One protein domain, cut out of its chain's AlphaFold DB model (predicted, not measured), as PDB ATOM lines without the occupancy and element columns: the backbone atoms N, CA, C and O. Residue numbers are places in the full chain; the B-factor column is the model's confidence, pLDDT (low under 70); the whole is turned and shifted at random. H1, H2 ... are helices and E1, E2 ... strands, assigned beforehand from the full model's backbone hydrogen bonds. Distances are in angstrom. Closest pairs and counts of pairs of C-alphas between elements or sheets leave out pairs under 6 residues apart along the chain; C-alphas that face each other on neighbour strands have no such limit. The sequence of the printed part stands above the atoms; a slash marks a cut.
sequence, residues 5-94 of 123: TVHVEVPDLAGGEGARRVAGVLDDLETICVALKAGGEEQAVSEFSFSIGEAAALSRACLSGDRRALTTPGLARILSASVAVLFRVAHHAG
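This is residues 5 to 94 of the 123 residues of an uncharacterized protein of Aquamicrobium defluvii (UniProt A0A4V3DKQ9). A twisted four-stranded sheet has the long helix H2 along one face, making two layers, and its other face bare; the short helix H1 lengthens the rod past the sheet. The 90 printed residues, mixed in class, run E1 E2 E3 E4 H1 H2, the strands forming an antiparallel meander, each beside the one before. The whole is loose, radius of gyration of the C-alphas 15.7 A, spanning 51 by 21 by 15 A.

Start at E1, residues 5 to 11, a hairpin with E2, residues 20 to 26: N 7 and O 23 are 2.9 A apart. E2 and E3, residues 31 to 37, form a hairpin with N 22 and O 35 at 2.9 A. E3 and E4, residues 44 to 51, form another, with N 34 and O 48 at 3.0 A. H1, residues 53 to 63, is not on the sheet. H2, residues 75 to 93, is on it, over E2 and E3, at a height of 9.3 A, and runs along the strands; its closest C-alphas to E2 are Ala 93 and Arg 21, 5.7 A. Its residues 75 to 82 alone touch H1, at a steep tilt of 58 degrees, opposite ways, closest at C-alphas Ala 55 and Ile 78, 6.1 A. In H1 and H2 every O i to N i+4 pair is within hydrogen-bond range.

Find C-alpha 5 at (1.776, 147.569, 120.597), where E1 begins. E4, 18.6 A long, bends by 72 degrees at residue 47. H2 runs 26.9 A to C-alpha 93 at (13.128, 146.875, 112.148).

The printed part has no cut. The farthest C-alphas, Glu 17 and Arg 68, are 51.2 A apart. The H1 to H2 link is long. No printed residue is under 70 in pLDDT.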
ATOM      1  N   THR A   5       2.217 146.306 121.198       91.00
ATOM      2  CA  THR A   5       1.776 147.569 120.597       91.00
ATOM      3  C   THR A   5       2.787 147.962 119.532       91.00
ATOM      4  O   THR A   5       3.920 148.317 119.849       91.00
ATOM      5  N   VAL A   6       2.394 147.853 118.263       87.94
ATOM      6  CA  VAL A   6       3.272 148.126 117.120       87.94
ATOM      7  C   VAL A   6       3.460 149.635 116.956       87.94
ATOM      8  O   VAL A   6       2.490 150.382 116.853       87.94
ATOM      9  N   HIS A   7       4.717 150.076 116.920       85.94
ATOM     10  CA  HIS A   7       5.100 151.470 116.670       85.94
ATOM     11  C   HIS A   7       5.762 151.654 115.306       85.94
ATOM     12  O   HIS A   7       5.648 152.716 114.701       85.94
ATOM     13  N   VAL A   8       6.452 150.620 114.825       87.69
ATOM     14  CA  VAL A   8       7.085 150.582 113.508       87.69
ATOM     15  C   VAL A   8       6.652 149.298 112.824       87.69
ATOM     16  O   VAL A   8       6.766 148.221 113.401       87.69
ATOM     17  N   GLU A   9       6.194 149.409 111.586       90.25
ATOM     18  CA  GLU A   9       5.907 148.274 110.716       90.25
ATOM     19  C   GLU A   9       6.441 148.592 109.327       90.25
ATOM     20  O   GLU A   9       6.103 149.625 108.747       90.25
ATOM     21  N   VAL A  10       7.283 147.712 108.793       90.81
ATOM     22  CA  VAL A  10       7.834 147.867 107.446       90.81
ATOM     23  C   VAL A  10       7.785 146.547 106.676       90.81
ATOM     24  O   VAL A  10       7.783 145.473 107.284       90.81
ATOM     25  N   PRO A  11       7.749 146.594 105.333       89.06
ATOM     26  CA  PRO A  11       7.948 145.414 104.501       89.06
ATOM     27  C   PRO A  11       9.261 144.710 104.831       89.06
ATOM     28  O   PRO A  11      10.309 145.355 104.862       89.06
ATOM     29  N   ASP A  12       9.204 143.395 105.037       88.00
ATOM     30  CA  ASP A  12      10.414 142.582 105.075       88.00
ATOM     31  C   ASP A  12      10.777 142.165 103.648       88.00
ATOM     32  O   ASP A  12      10.086 141.354 103.035       88.00
ATOM     33  N   LEU A  13      11.843 142.757 103.107       81.31
ATOM     34  CA  LEU A  13      12.292 142.509 101.734       81.31
ATOM     35  C   LEU A  13      12.997 141.155 101.577       81.31
ATOM     36  O   LEU A  13      13.110 140.664 100.457       81.31
ATOM     37  N   ALA A  14      13.490 140.574 102.676       81.94
ATOM     38  CA  ALA A  14      14.094 139.244 102.675       81.94
ATOM     39  C   ALA A  14      13.047 138.127 102.840       81.94
ATOM     40  O   ALA A  14      13.326 136.967 102.534       81.94
ATOM     41  N   GLY A  15      11.859 138.470 103.337       79.56
ATOM     42  CA  GLY A  15      10.748 137.553 103.539       79.56
ATOM     43  C   GLY A  15       9.947 137.274 102.265       79.56
ATOM     44  O   GLY A  15      10.138 137.888 101.216       79.56
ATOM     45  N   GLY A  16       9.016 136.323 102.369       82.56
ATOM     46  CA  GLY A  16       8.034 136.053 101.318       82.56
ATOM     47  C   GLY A  16       7.031 137.198 101.130       82.56
ATOM     48  O   GLY A  16       7.005 138.172 101.885       82.56
ATOM     49  N   GLU A  17       6.162 137.066 100.128       86.69
ATOM     50  CA  GLU A  17       5.144 138.073  99.821       86.69
ATOM     51  C   GLU A  17       4.283 138.410 101.054       86.69
ATOM     52  O   GLU A  17       3.801 137.536 101.774       86.69
ATOM     53  N   GLY A  18       4.123 139.707 101.326       87.38
ATOM     54  CA  GLY A  18       3.342 140.189 102.465       87.38
ATOM     55  C   GLY A  18       4.032 140.088 103.829       87.38
ATOM     56  O   GLY A  18       3.440 140.537 104.808       87.38
ATOM     57  N   ALA A  19       5.267 139.578 103.917       91.44
ATOM     58  CA  ALA A  19       6.026 139.582 105.164       91.44
ATOM     59  C   ALA A  19       6.302 141.016 105.656       91.44
ATOM     60  O   ALA A  19       6.506 141.967 104.880       91.44
ATOM     61  N   ARG A  20       6.270 141.185 106.977       91.69
ATOM     62  CA  ARG A  20       6.454 142.461 107.668       91.69
ATOM     63  C   ARG A  20       7.380 142.284 108.852       91.69
ATOM     64  O   ARG A  20       7.256 141.326 109.611       91.69
ATOM     65  N   ARG A  21       8.252 143.260 109.057       92.31
ATOM     66  CA  ARG A  21       9.022 143.392 110.286       92.31
ATOM     67  C   ARG A  21       8.359 144.461 111.146       92.31
ATOM     68  O   ARG A  21       8.125 145.579 110.688       92.31
ATOM     69  N   VAL A  22       8.011 144.091 112.372       91.88
ATOM     70  CA  VAL A  22       7.321 144.963 113.326       91.88
ATOM     71  C   VAL A  22       8.201 145.208 114.539       91.88
ATOM     72  O   VAL A  22       8.871 144.300 115.028       91.88
ATOM     73  N   ALA A  23       8.189 146.435 115.044       91.88
ATOM     74  CA  ALA A  23       8.790 146.785 116.317       91.88
ATOM     75  C   ALA A  23       7.784 147.521 117.192       91.88
ATOM     76  O   ALA A  23       6.997 148.347 116.719       91.88
ATOM     77  N   GLY A  24       7.809 147.215 118.480       90.56
ATOM     78  CA  GLY A  24       6.804 147.695 119.409       90.56
ATOM     79  C   GLY A  24       7.193 147.497 120.862       90.56
ATOM     80  O   GLY A  24       8.263 146.969 121.162       90.56
ATOM     81  N   VAL A  25       6.297 147.897 121.757       91.12
ATOM     82  CA  VAL A  25       6.429 147.652 123.196       91.12
ATOM     83  C   VAL A  25       5.442 146.562 123.604       91.12
ATOM     84  O   VAL A  25       4.297 146.549 123.139       91.12
ATOM     85  N   LEU A  26       5.899 145.617 124.424       92.75
ATOM     86  CA  LEU A  26       5.051 144.582 125.005       92.75
ATOM     87  C   LEU A  26       4.089 145.170 126.052       92.75
ATOM     88  O   LEU A  26       4.168 146.335 126.438       92.75
ATOM     89  N   ASP A  27       3.147 144.350 126.495       93.31
ATOM     90  CA  ASP A  27       2.123 144.693 127.484       93.31
ATOM     91  C   ASP A  27       2.673 145.075 128.866       93.31
ATOM     92  O   ASP A  27       1.997 145.785 129.609       93.31
ATOM     93  N   ASP A  28       3.902 144.672 129.187       91.62
ATOM     94  CA  ASP A  28       4.627 145.123 130.378       91.62
ATOM     95  C   ASP A  28       5.059 146.602 130.323       91.62
ATOM     96  O   ASP A  28       5.447 147.159 131.348       91.62
ATOM     97  N   LEU A  29       4.963 147.253 129.155       87.75
ATOM     98  CA  LEU A  29       5.408 148.628 128.881       87.75
ATOM     99  C   LEU A  29       6.903 148.882 129.132       87.75
ATOM    100  O   LEU A  29       7.354 150.029 129.161       87.75
ATOM    101  N   GLU A  30       7.679 147.819 129.304       92.19
ATOM    102  CA  GLU A  30       9.086 147.862 129.696       92.19
ATOM    103  C   GLU A  30       9.966 147.067 128.743       92.19
ATOM    104  O   GLU A  30      11.181 147.240 128.754       92.19
ATOM    105  N   THR A  31       9.375 146.238 127.889       92.19
ATOM    106  CA  THR A  31      10.098 145.429 126.923       92.19
ATOM    107  C   THR A  31       9.782 145.888 125.510       92.19
ATOM    108  O   THR A  31       8.648 145.817 125.041       92.19
ATOM    109  N   ILE A  32      10.814 146.328 124.799       91.94
ATOM    110  CA  ILE A  32      10.754 146.577 123.363       91.94
ATOM    111  C   ILE A  32      11.052 145.264 122.645       91.94
ATOM    112  O   ILE A  32      12.005 144.565 122.985       91.94
ATOM    113  N   CYS A  33      10.265 144.938 121.629       92.62
ATOM    114  CA  CYS A  33      10.438 143.738 120.824       92.62
ATOM    115  C   CYS A  33      10.497 144.101 119.343       92.62
ATOM    116  O   CYS A  33       9.717 144.934 118.879       92.62
ATOM    117  N   VAL A  34      11.371 143.418 118.603       91.69
ATOM    118  CA  VAL A  34      11.282 143.308 117.144       91.69
ATOM    119  C   VAL A  34      10.850 141.895 116.799       91.69
ATOM    120  O   VAL A  34      11.340 140.922 117.380       91.69
ATOM    121  N   ALA A  35       9.884 141.789 115.901       92.75
ATOM    122  CA  ALA A  35       9.296 140.531 115.498       92.75
ATOM    123  C   ALA A  35       9.057 140.498 113.988       92.75
ATOM    124  O   ALA A  35       8.821 141.526 113.348       92.75
ATOM    125  N   LEU A  36       9.082 139.291 113.437       93.06
ATOM    126  CA  LEU A  36       8.739 139.010 112.056       93.06
ATOM    127  C   LEU A  36       7.299 138.502 111.982       93.06
ATOM    128  O   LEU A  36       6.933 137.546 112.662       93.06
ATOM    129  N   LYS A  37       6.485 139.123 111.135       93.00
ATOM    130  CA  LYS A  37       5.112 138.718 110.846       93.00
ATOM    131  C   LYS A  37       5.046 138.215 109.407       93.00
ATOM    132  O   LYS A  37       5.291 138.979 108.474       93.00
ATOM    133  N   ALA A  38       4.742 136.934 109.225       91.50
ATOM    134  CA  ALA A  38       4.560 136.370 107.891       91.50
ATOM    135  C   ALA A  38       3.275 136.911 107.235       91.50
ATOM    136  O   ALA A  38       2.336 137.329 107.917       91.50
ATOM    137  N   GLY A  39       3.241 136.923 105.900       90.19
ATOM    138  CA  GLY A  39       2.072 137.376 105.149       90.19
ATOM    139  C   GLY A  39       0.841 136.524 105.462       90.19
ATOM    140  O   GLY A  39       0.901 135.301 105.392       90.19
ATOM    141  N   GLY A  40      -0.269 137.172 105.820       85.69
ATOM    142  CA  GLY A  40      -1.530 136.496 106.154       85.69
ATOM    143  C   GLY A  40      -1.620 135.939 107.579       85.69
ATOM    144  O   GLY A  40      -2.704 135.530 107.983       85.69
ATOM    145  N   GLU A  41      -0.536 135.976 108.356       87.81
ATOM    146  CA  GLU A  41      -0.540 135.536 109.752       87.81
ATOM    147  C   GLU A  41      -0.973 136.659 110.702       87.81
ATOM    148  O   GLU A  41      -0.650 137.834 110.507       87.81
ATOM    149  N   GLU A  42      -1.671 136.306 111.782       83.88
ATOM    150  CA  GLU A  42      -2.011 137.253 112.857       83.88
ATOM    151  C   GLU A  42      -0.917 137.350 113.927       83.88
ATOM    152  O   GLU A  42      -0.846 138.339 114.659       83.88
ATOM    153  N   GLN A  43      -0.048 136.340 114.010       87.31
ATOM    154  CA  GLN A  43       1.001 136.242 115.019       87.31
ATOM    155  C   GLN A  43       2.364 136.600 114.424       87.31
ATOM    156  O   GLN A  43       2.693 136.228 113.300       87.31
ATOM    157  N   ALA A  44       3.164 137.325 115.205       89.75
ATOM    158  CA  ALA A  44       4.542 137.647 114.865       89.75
ATOM    159  C   ALA A  44       5.500 136.842 115.751       89.75
ATOM    160  O   ALA A  44       5.249 136.651 116.943       89.75
ATOM    161  N   VAL A  45       6.611 136.391 115.178       91.38
ATOM    162  CA  VAL A  45       7.673 135.663 115.874       91.38
ATOM    163  C   VAL A  45       8.732 136.661 116.325       91.38
ATOM    164  O   VAL A  45       9.312 137.362 115.501       91.38
ATOM    165  N   SER A  46       8.979 136.745 117.634       91.00
ATOM    166  CA  SER A  46      10.023 137.615 118.189       91.00
ATOM    167  C   SER A  46      11.406 137.184 117.703       91.00
ATOM    168  O   SER A  46      11.765 136.015 117.822       91.00
ATOM    169  N   GLU A  47      12.185 138.132 117.190       89.25
ATOM    170  CA  GLU A  47      13.585 137.909 116.818       89.25
ATOM    171  C   GLU A  47      14.532 138.364 117.924       89.25
ATOM    172  O   GLU A  47      15.512 137.688 118.230       89.25
ATOM    173  N   PHE A  48      14.239 139.509 118.543       87.19
ATOM    174  CA  PHE A  48      14.962 139.976 119.717       87.19
ATOM    175  C   PHE A  48      14.108 140.919 120.565       87.19
ATOM    176  O   PHE A  48      13.172 141.569 120.088       87.19
ATOM    177  N   SER A  49      14.467 141.004 121.844       90.12
ATOM    178  CA  SER A  49      13.813 141.852 122.833       90.12
ATOM    179  C   SER A  49      14.840 142.580 123.696       90.12
ATOM    180  O   SER A  49      15.936 142.078 123.945       90.12
ATOM    181  N   PHE A  50      14.488 143.787 124.127       88.81
ATOM    182  CA  PHE A  50      15.290 144.626 125.011       88.81
ATOM    183  C   PHE A  50      14.413 145.189 126.118       88.81
ATOM    184  O   PHE A  50      13.380 145.797 125.845       88.81
ATOM    185  N   SER A  51      14.859 145.047 127.366       89.06
ATOM    186  CA  SER A  51      14.220 145.722 128.491       89.06
ATOM    187  C   SER A  51      14.728 147.160 128.618       89.06
ATOM    188  O   SER A  51      15.931 147.422 128.578       89.06
ATOM    189  N   ILE A  52      13.792 148.081 128.807       87.88
ATOM    190  CA  ILE A  52      13.986 149.484 129.173       87.88
ATOM    191  C   ILE A  52      13.392 149.779 130.560       87.88
ATOM    192  O   ILE A  52      13.092 150.933 130.861       87.88
ATOM    193  N   GLY A  53      13.223 148.760 131.413       89.19
ATOM    194  CA  GLY A  53      12.516 148.869 132.697       89.19
ATOM    195  C   GLY A  53      13.041 149.974 133.618       89.19
ATOM    196  O   GLY A  53      12.258 150.720 134.200       89.19
ATOM    197  N   GLU A  54      14.362 150.175 133.684       86.06
ATOM    198  CA  GLU A  54      14.957 151.263 134.478       86.06
ATOM    199  C   GLU A  54      14.545 152.652 133.956       86.06
ATOM    200  O   GLU A  54      14.153 153.530 134.726       86.06
ATOM    201  N   ALA A  55      14.554 152.842 132.637       86.12
ATOM    202  CA  ALA A  55      14.122 154.089 132.016       86.12
ATOM    203  C   ALA A  55      12.602 154.289 132.104       86.12
ATOM    204  O   ALA A  55      12.131 155.412 132.297       86.12
ATOM    205  N   ALA A  56      11.822 153.210 132.021       87.56
ATOM    206  CA  ALA A  56      10.378 153.241 132.217       87.56
ATOM    207  C   ALA A  56      10.024 153.634 133.660       87.56
ATOM    208  O   ALA A  56       9.217 154.536 133.877       87.56
ATOM    209  N   ALA A  57      10.684 153.045 134.660       88.62
ATOM    210  CA  ALA A  57      10.504 153.411 136.061       88.62
ATOM    211  C   ALA A  57      10.879 154.878 136.320       88.62
ATOM    212  O   ALA A  57      10.112 155.614 136.944       88.62
ATOM    213  N   LEU A  58      12.021 155.318 135.787       86.56
ATOM    214  CA  LEU A  58      12.503 156.685 135.951       86.56
ATOM    215  C   LEU A  58      11.596 157.711 135.259       86.56
ATOM    216  O   LEU A  58      11.280 158.744 135.845       86.56
ATOM    217  N   SER A  59      11.119 157.416 134.046       84.81
ATOM    218  CA  SER A  59      10.186 158.295 133.332       84.81
ATOM    219  C   SER A  59       8.847 158.416 134.063       84.81
ATOM    220  O   SER A  59       8.362 159.535 134.231       84.81
ATOM    221  N   ARG A  60       8.292 157.314 134.593       89.31
ATOM    222  CA  ARG A  60       7.082 157.346 135.434       89.31
ATOM    223  C   ARG A  60       7.269 158.230 136.667       89.31
ATOM    224  O   ARG A  60       6.404 159.057 136.935       89.31
ATOM    225  N   ALA A  61       8.398 158.109 137.366       87.69
ATOM    226  CA  ALA A  61       8.689 158.920 138.550       87.69
ATOM    227  C   ALA A  61       8.811 160.423 138.221       87.69
ATOM    228  O   ALA A  61       8.254 161.272 138.922       87.69
ATOM    229  N   CYS A  62       9.473 160.762 137.109       85.44
ATOM    230  CA  CYS A  62       9.544 162.139 136.620       85.44
ATOM    231  C   CYS A  62       8.153 162.694 136.266       85.44
ATOM    232  O   CYS A  62       7.810 163.802 136.675       85.44
ATOM    233  N   LEU A  63       7.336 161.919 135.541       87.19
ATOM    234  CA  LEU A  63       5.991 162.324 135.114       87.19
ATOM    235  C   LEU A  63       4.998 162.433 136.279       87.19
ATOM    236  O   LEU A  63       4.097 163.266 136.226       87.19
ATOM    237  N   SER A  64       5.177 161.656 137.352       91.31
ATOM    238  CA  SER A  64       4.381 161.790 138.581       91.31
ATOM    239  C   SER A  64       4.768 163.002 139.439       91.31
ATOM    240  O   SER A  64       4.170 163.220 140.490       91.31
ATOM    241  N   GLY A  65       5.769 163.787 139.024       88.50
ATOM    242  CA  GLY A  65       6.218 164.983 139.737       88.50
ATOM    243  C   GLY A  65       7.189 164.713 140.890       88.50
ATOM    244  O   GLY A  65       7.392 165.598 141.726       88.50
ATOM    245  N   ASP A  66       7.811 163.528 140.953       89.31
ATOM    246  CA  ASP A  66       8.845 163.255 141.952       89.31
ATOM    247  C   ASP A  66      10.111 164.062 141.632       89.31
ATOM    248  O   ASP A  66      10.883 163.757 140.720       89.31
ATOM    249  N   ARG A  67      10.355 165.106 142.428       86.94
ATOM    250  CA  ARG A  67      11.530 165.971 142.276       86.94
ATOM    251  C   ARG A  67      12.846 165.234 142.498       86.94
ATOM    252  O   ARG A  67      13.859 165.671 141.961       86.94
ATOM    253  N   ARG A  68      12.857 164.135 143.260       86.88
ATOM    254  CA  ARG A  68      14.074 163.339 143.469       86.88
ATOM    255  C   ARG A  68      14.480 162.624 142.186       86.88
ATOM    256  O   ARG A  68      15.666 162.615 141.869       86.88
ATOM    257  N   ALA A  69      13.505 162.134 141.418       83.88
ATOM    258  CA  ALA A  69      13.733 161.467 140.137       83.88
ATOM    259  C   ALA A  69      14.439 162.377 139.114       83.88
ATOM    260  O   ALA A  69      15.326 161.928 138.388       83.88
ATOM    261  N   LEU A  70      14.122 163.677 139.124       80.25
ATOM    262  CA  LEU A  70      14.768 164.689 138.274       80.25
ATOM    263  C   LEU A  70      16.248 164.918 138.614       80.25
ATOM    264  O   LEU A  70      16.994 165.465 137.806       80.25
ATOM    265  N   THR A  71      16.672 164.511 139.808       86.19
ATOM    266  CA  THR A  71      18.049 164.663 140.299       86.19
ATOM    267  C   THR A  71      18.803 163.338 140.385       86.19
ATOM    268  O   THR A  71      19.919 163.302 140.903       86.19
ATOM    269  N   THR A  72      18.217 162.245 139.887       83.75
ATOM    270  CA  THR A  72      18.820 160.912 139.958       83.75
ATOM    271  C   THR A  72      20.181 160.895 139.253       83.75
ATOM    272  O   THR A  72      20.271 161.254 138.072       83.75
ATOM    273  N   PRO A  73      21.256 160.450 139.931       81.00
ATOM    274  CA  PRO A  73      22.556 160.279 139.297       81.00
ATOM    275  C   PRO A  73      22.451 159.368 138.074       81.00
ATOM    276  O   PRO A  73      21.928 158.262 138.151       81.00
ATOM    277  N   GLY A  74      22.951 159.828 136.928       81.69
ATOM    278  CA  GLY A  74      22.896 159.049 135.691       81.69
ATOM    279  C   GLY A  74      21.571 159.123 134.925       81.69
ATOM    280  O   GLY A  74      21.492 158.498 133.872       81.69
ATOM    281  N   LEU A  75      20.593 159.936 135.353       81.38
ATOM    282  CA  LEU A  75      19.329 160.186 134.633       81.38
ATOM    283  C   LEU A  75      19.547 160.424 133.130       81.38
ATOM    284  O   LEU A  75      18.992 159.714 132.294       81.38
ATOM    285  N   ALA A  76      20.414 161.378 132.781       81.56
ATOM    286  CA  ALA A  76      20.715 161.698 131.387       81.56
ATOM    287  C   ALA A  76      21.306 160.503 130.620       81.56
ATOM    288  O   ALA A  76      20.986 160.305 129.450       81.56
ATOM    289  N   ARG A  77      22.141 159.686 131.275       80.62
ATOM    290  CA  ARG A  77      22.752 158.495 130.671       80.62
ATOM    291  C   ARG A  77      21.711 157.412 130.409       80.62
ATOM    292  O   ARG A  77      21.707 156.860 129.316       80.62
ATOM    293  N   ILE A  78      20.841 157.142 131.383       83.69
ATOM    294  CA  ILE A  78      19.772 156.139 131.278       83.69
ATOM    295  C   ILE A  78      18.840 156.512 130.124       83.69
ATOM    296  O   ILE A  78      18.637 155.713 129.215       83.69
ATOM    297  N   LEU A  79      18.366 157.762 130.091       77.12
ATOM    298  CA  LEU A  79      17.485 158.235 129.023       77.12
ATOM    299  C   LEU A  79      18.173 158.236 127.648       77.12
ATOM    300  O   LEU A  79      17.583 157.789 126.667       77.12
ATOM    301  N   SER A  80      19.435 158.669 127.566       81.75
ATOM    302  CA  SER A  80      20.191 158.643 126.302       81.75
ATOM    303  C   SER A  80      20.420 157.215 125.799       81.75
ATOM    304  O   SER A  80      20.312 156.955 124.601       81.75
ATOM    305  N   ALA A  81      20.699 156.268 126.701       78.00
ATOM    306  CA  ALA A  81      20.838 154.859 126.350       78.00
ATOM    307  C   ALA A  81      19.522 154.291 125.800       78.00
ATOM    308  O   ALA A  81      19.548 153.585 124.793       78.00
ATOM    309  N   SER A  82      18.373 154.650 126.381       81.88
ATOM    310  CA  SER A  82      17.061 154.252 125.855       81.88
ATOM    311  C   SER A  82      16.807 154.787 124.450       81.88
ATOM    312  O   SER A  82      16.344 154.037 123.595       81.88
ATOM    313  N   VAL A  83      17.167 156.044 124.170       83.75
ATOM    314  CA  VAL A  83      17.075 156.607 122.811       83.75
ATOM    315  C   VAL A  83      17.969 155.835 121.836       83.75
ATOM    316  O   VAL A  83      17.521 155.480 120.747       83.75
ATOM    317  N   ALA A  84      19.205 155.509 122.225       82.19
ATOM    318  CA  ALA A  84      20.106 154.717 121.388       82.19
ATOM    319  C   ALA A  84      19.566 153.298 121.120       82.19
ATOM    320  O   ALA A  84      19.685 152.792 120.002       82.19
ATOM    321  N   VAL A  85      18.942 152.664 122.118       83.38
ATOM    322  CA  VAL A  85      18.262 151.368 121.963       83.38
ATOM    323  C   VAL A  85      17.085 151.488 120.998       83.38
ATOM    324  O   VAL A  85      16.994 150.689 120.071       83.38
ATOM    325  N   LEU A  86      16.237 152.510 121.145       82.38
ATOM    326  CA  LEU A  86      15.115 152.760 120.234       82.38
ATOM    327  C   LEU A  86      15.586 152.983 118.793       82.38
ATOM    328  O   LEU A  86      14.987 152.450 117.862       82.38
ATOM    329  N   PHE A  87      16.695 153.702 118.600       82.50
ATOM    330  CA  PHE A  87      17.286 153.894 117.278       82.50
ATOM    331  C   PHE A  87      17.772 152.572 116.666       82.50
ATOM    332  O   PHE A  87      17.477 152.280 115.510       82.50
ATOM    333  N   ARG A  88      18.467 151.730 117.445       81.81
ATOM    334  CA  ARG A  88      18.894 150.392 116.994       81.81
ATOM    335  C   ARG A  88      17.709 149.492 116.670       81.81
ATOM    336  O   ARG A  88      17.756 148.778 115.677       81.81
ATOM    337  N   VAL A  89      16.654 149.545 117.477       83.50
ATOM    338  CA  VAL A  89      15.401 148.822 117.236       83.50
ATOM    339  C   VAL A  89      14.779 149.271 115.919       83.50
ATOM    340  O   VAL A  89      14.472 148.421 115.092       83.50
ATOM    341  N   ALA A  90      14.652 150.578 115.680       81.50
ATOM    342  CA  ALA A  90      14.125 151.110 114.424       81.50
ATOM    343  C   ALA A  90      14.993 150.704 113.220       81.50
ATOM    344  O   ALA A  90      14.470 150.292 112.186       81.50
ATOM    345  N   HIS A  91      16.318 150.739 113.370       83.06
ATOM    346  CA  HIS A  91      17.249 150.269 112.346       83.06
ATOM    347  C   HIS A  91      17.069 148.784 112.037       83.06
ATOM    348  O   HIS A  91      16.875 148.415 110.884       83.06
ATOM    349  N   HIS A  92      17.077 147.928 113.056       80.44
ATOM    350  CA  HIS A  92      16.856 146.496 112.887       80.44
ATOM    351  C   HIS A  92      15.458 146.156 112.388       80.44
ATOM    352  O   HIS A  92      15.296 145.142 111.720       80.44
ATOM    353  N   ALA A  93      14.462 146.984 112.704       83.06
ATOM    354  CA  ALA A  93      13.128 146.875 112.148       83.06
ATOM    355  C   ALA A  93      13.111 147.186 110.651       83.06
ATOM    356  O   ALA A  93      12.158 146.796 110.007       83.06
ATOM    357  N   GLY A  94      14.138 147.836 110.090       80.50
ATOM    358  CA  GLY A  94      14.190 148.245 108.685       80.50
ATOM    359  C   GLY A  94      13.574 149.624 108.425       80.50
ATOM    360  O   GLY A  94      13.240 149.941 107.285       80.50
TER     361      GLY A  94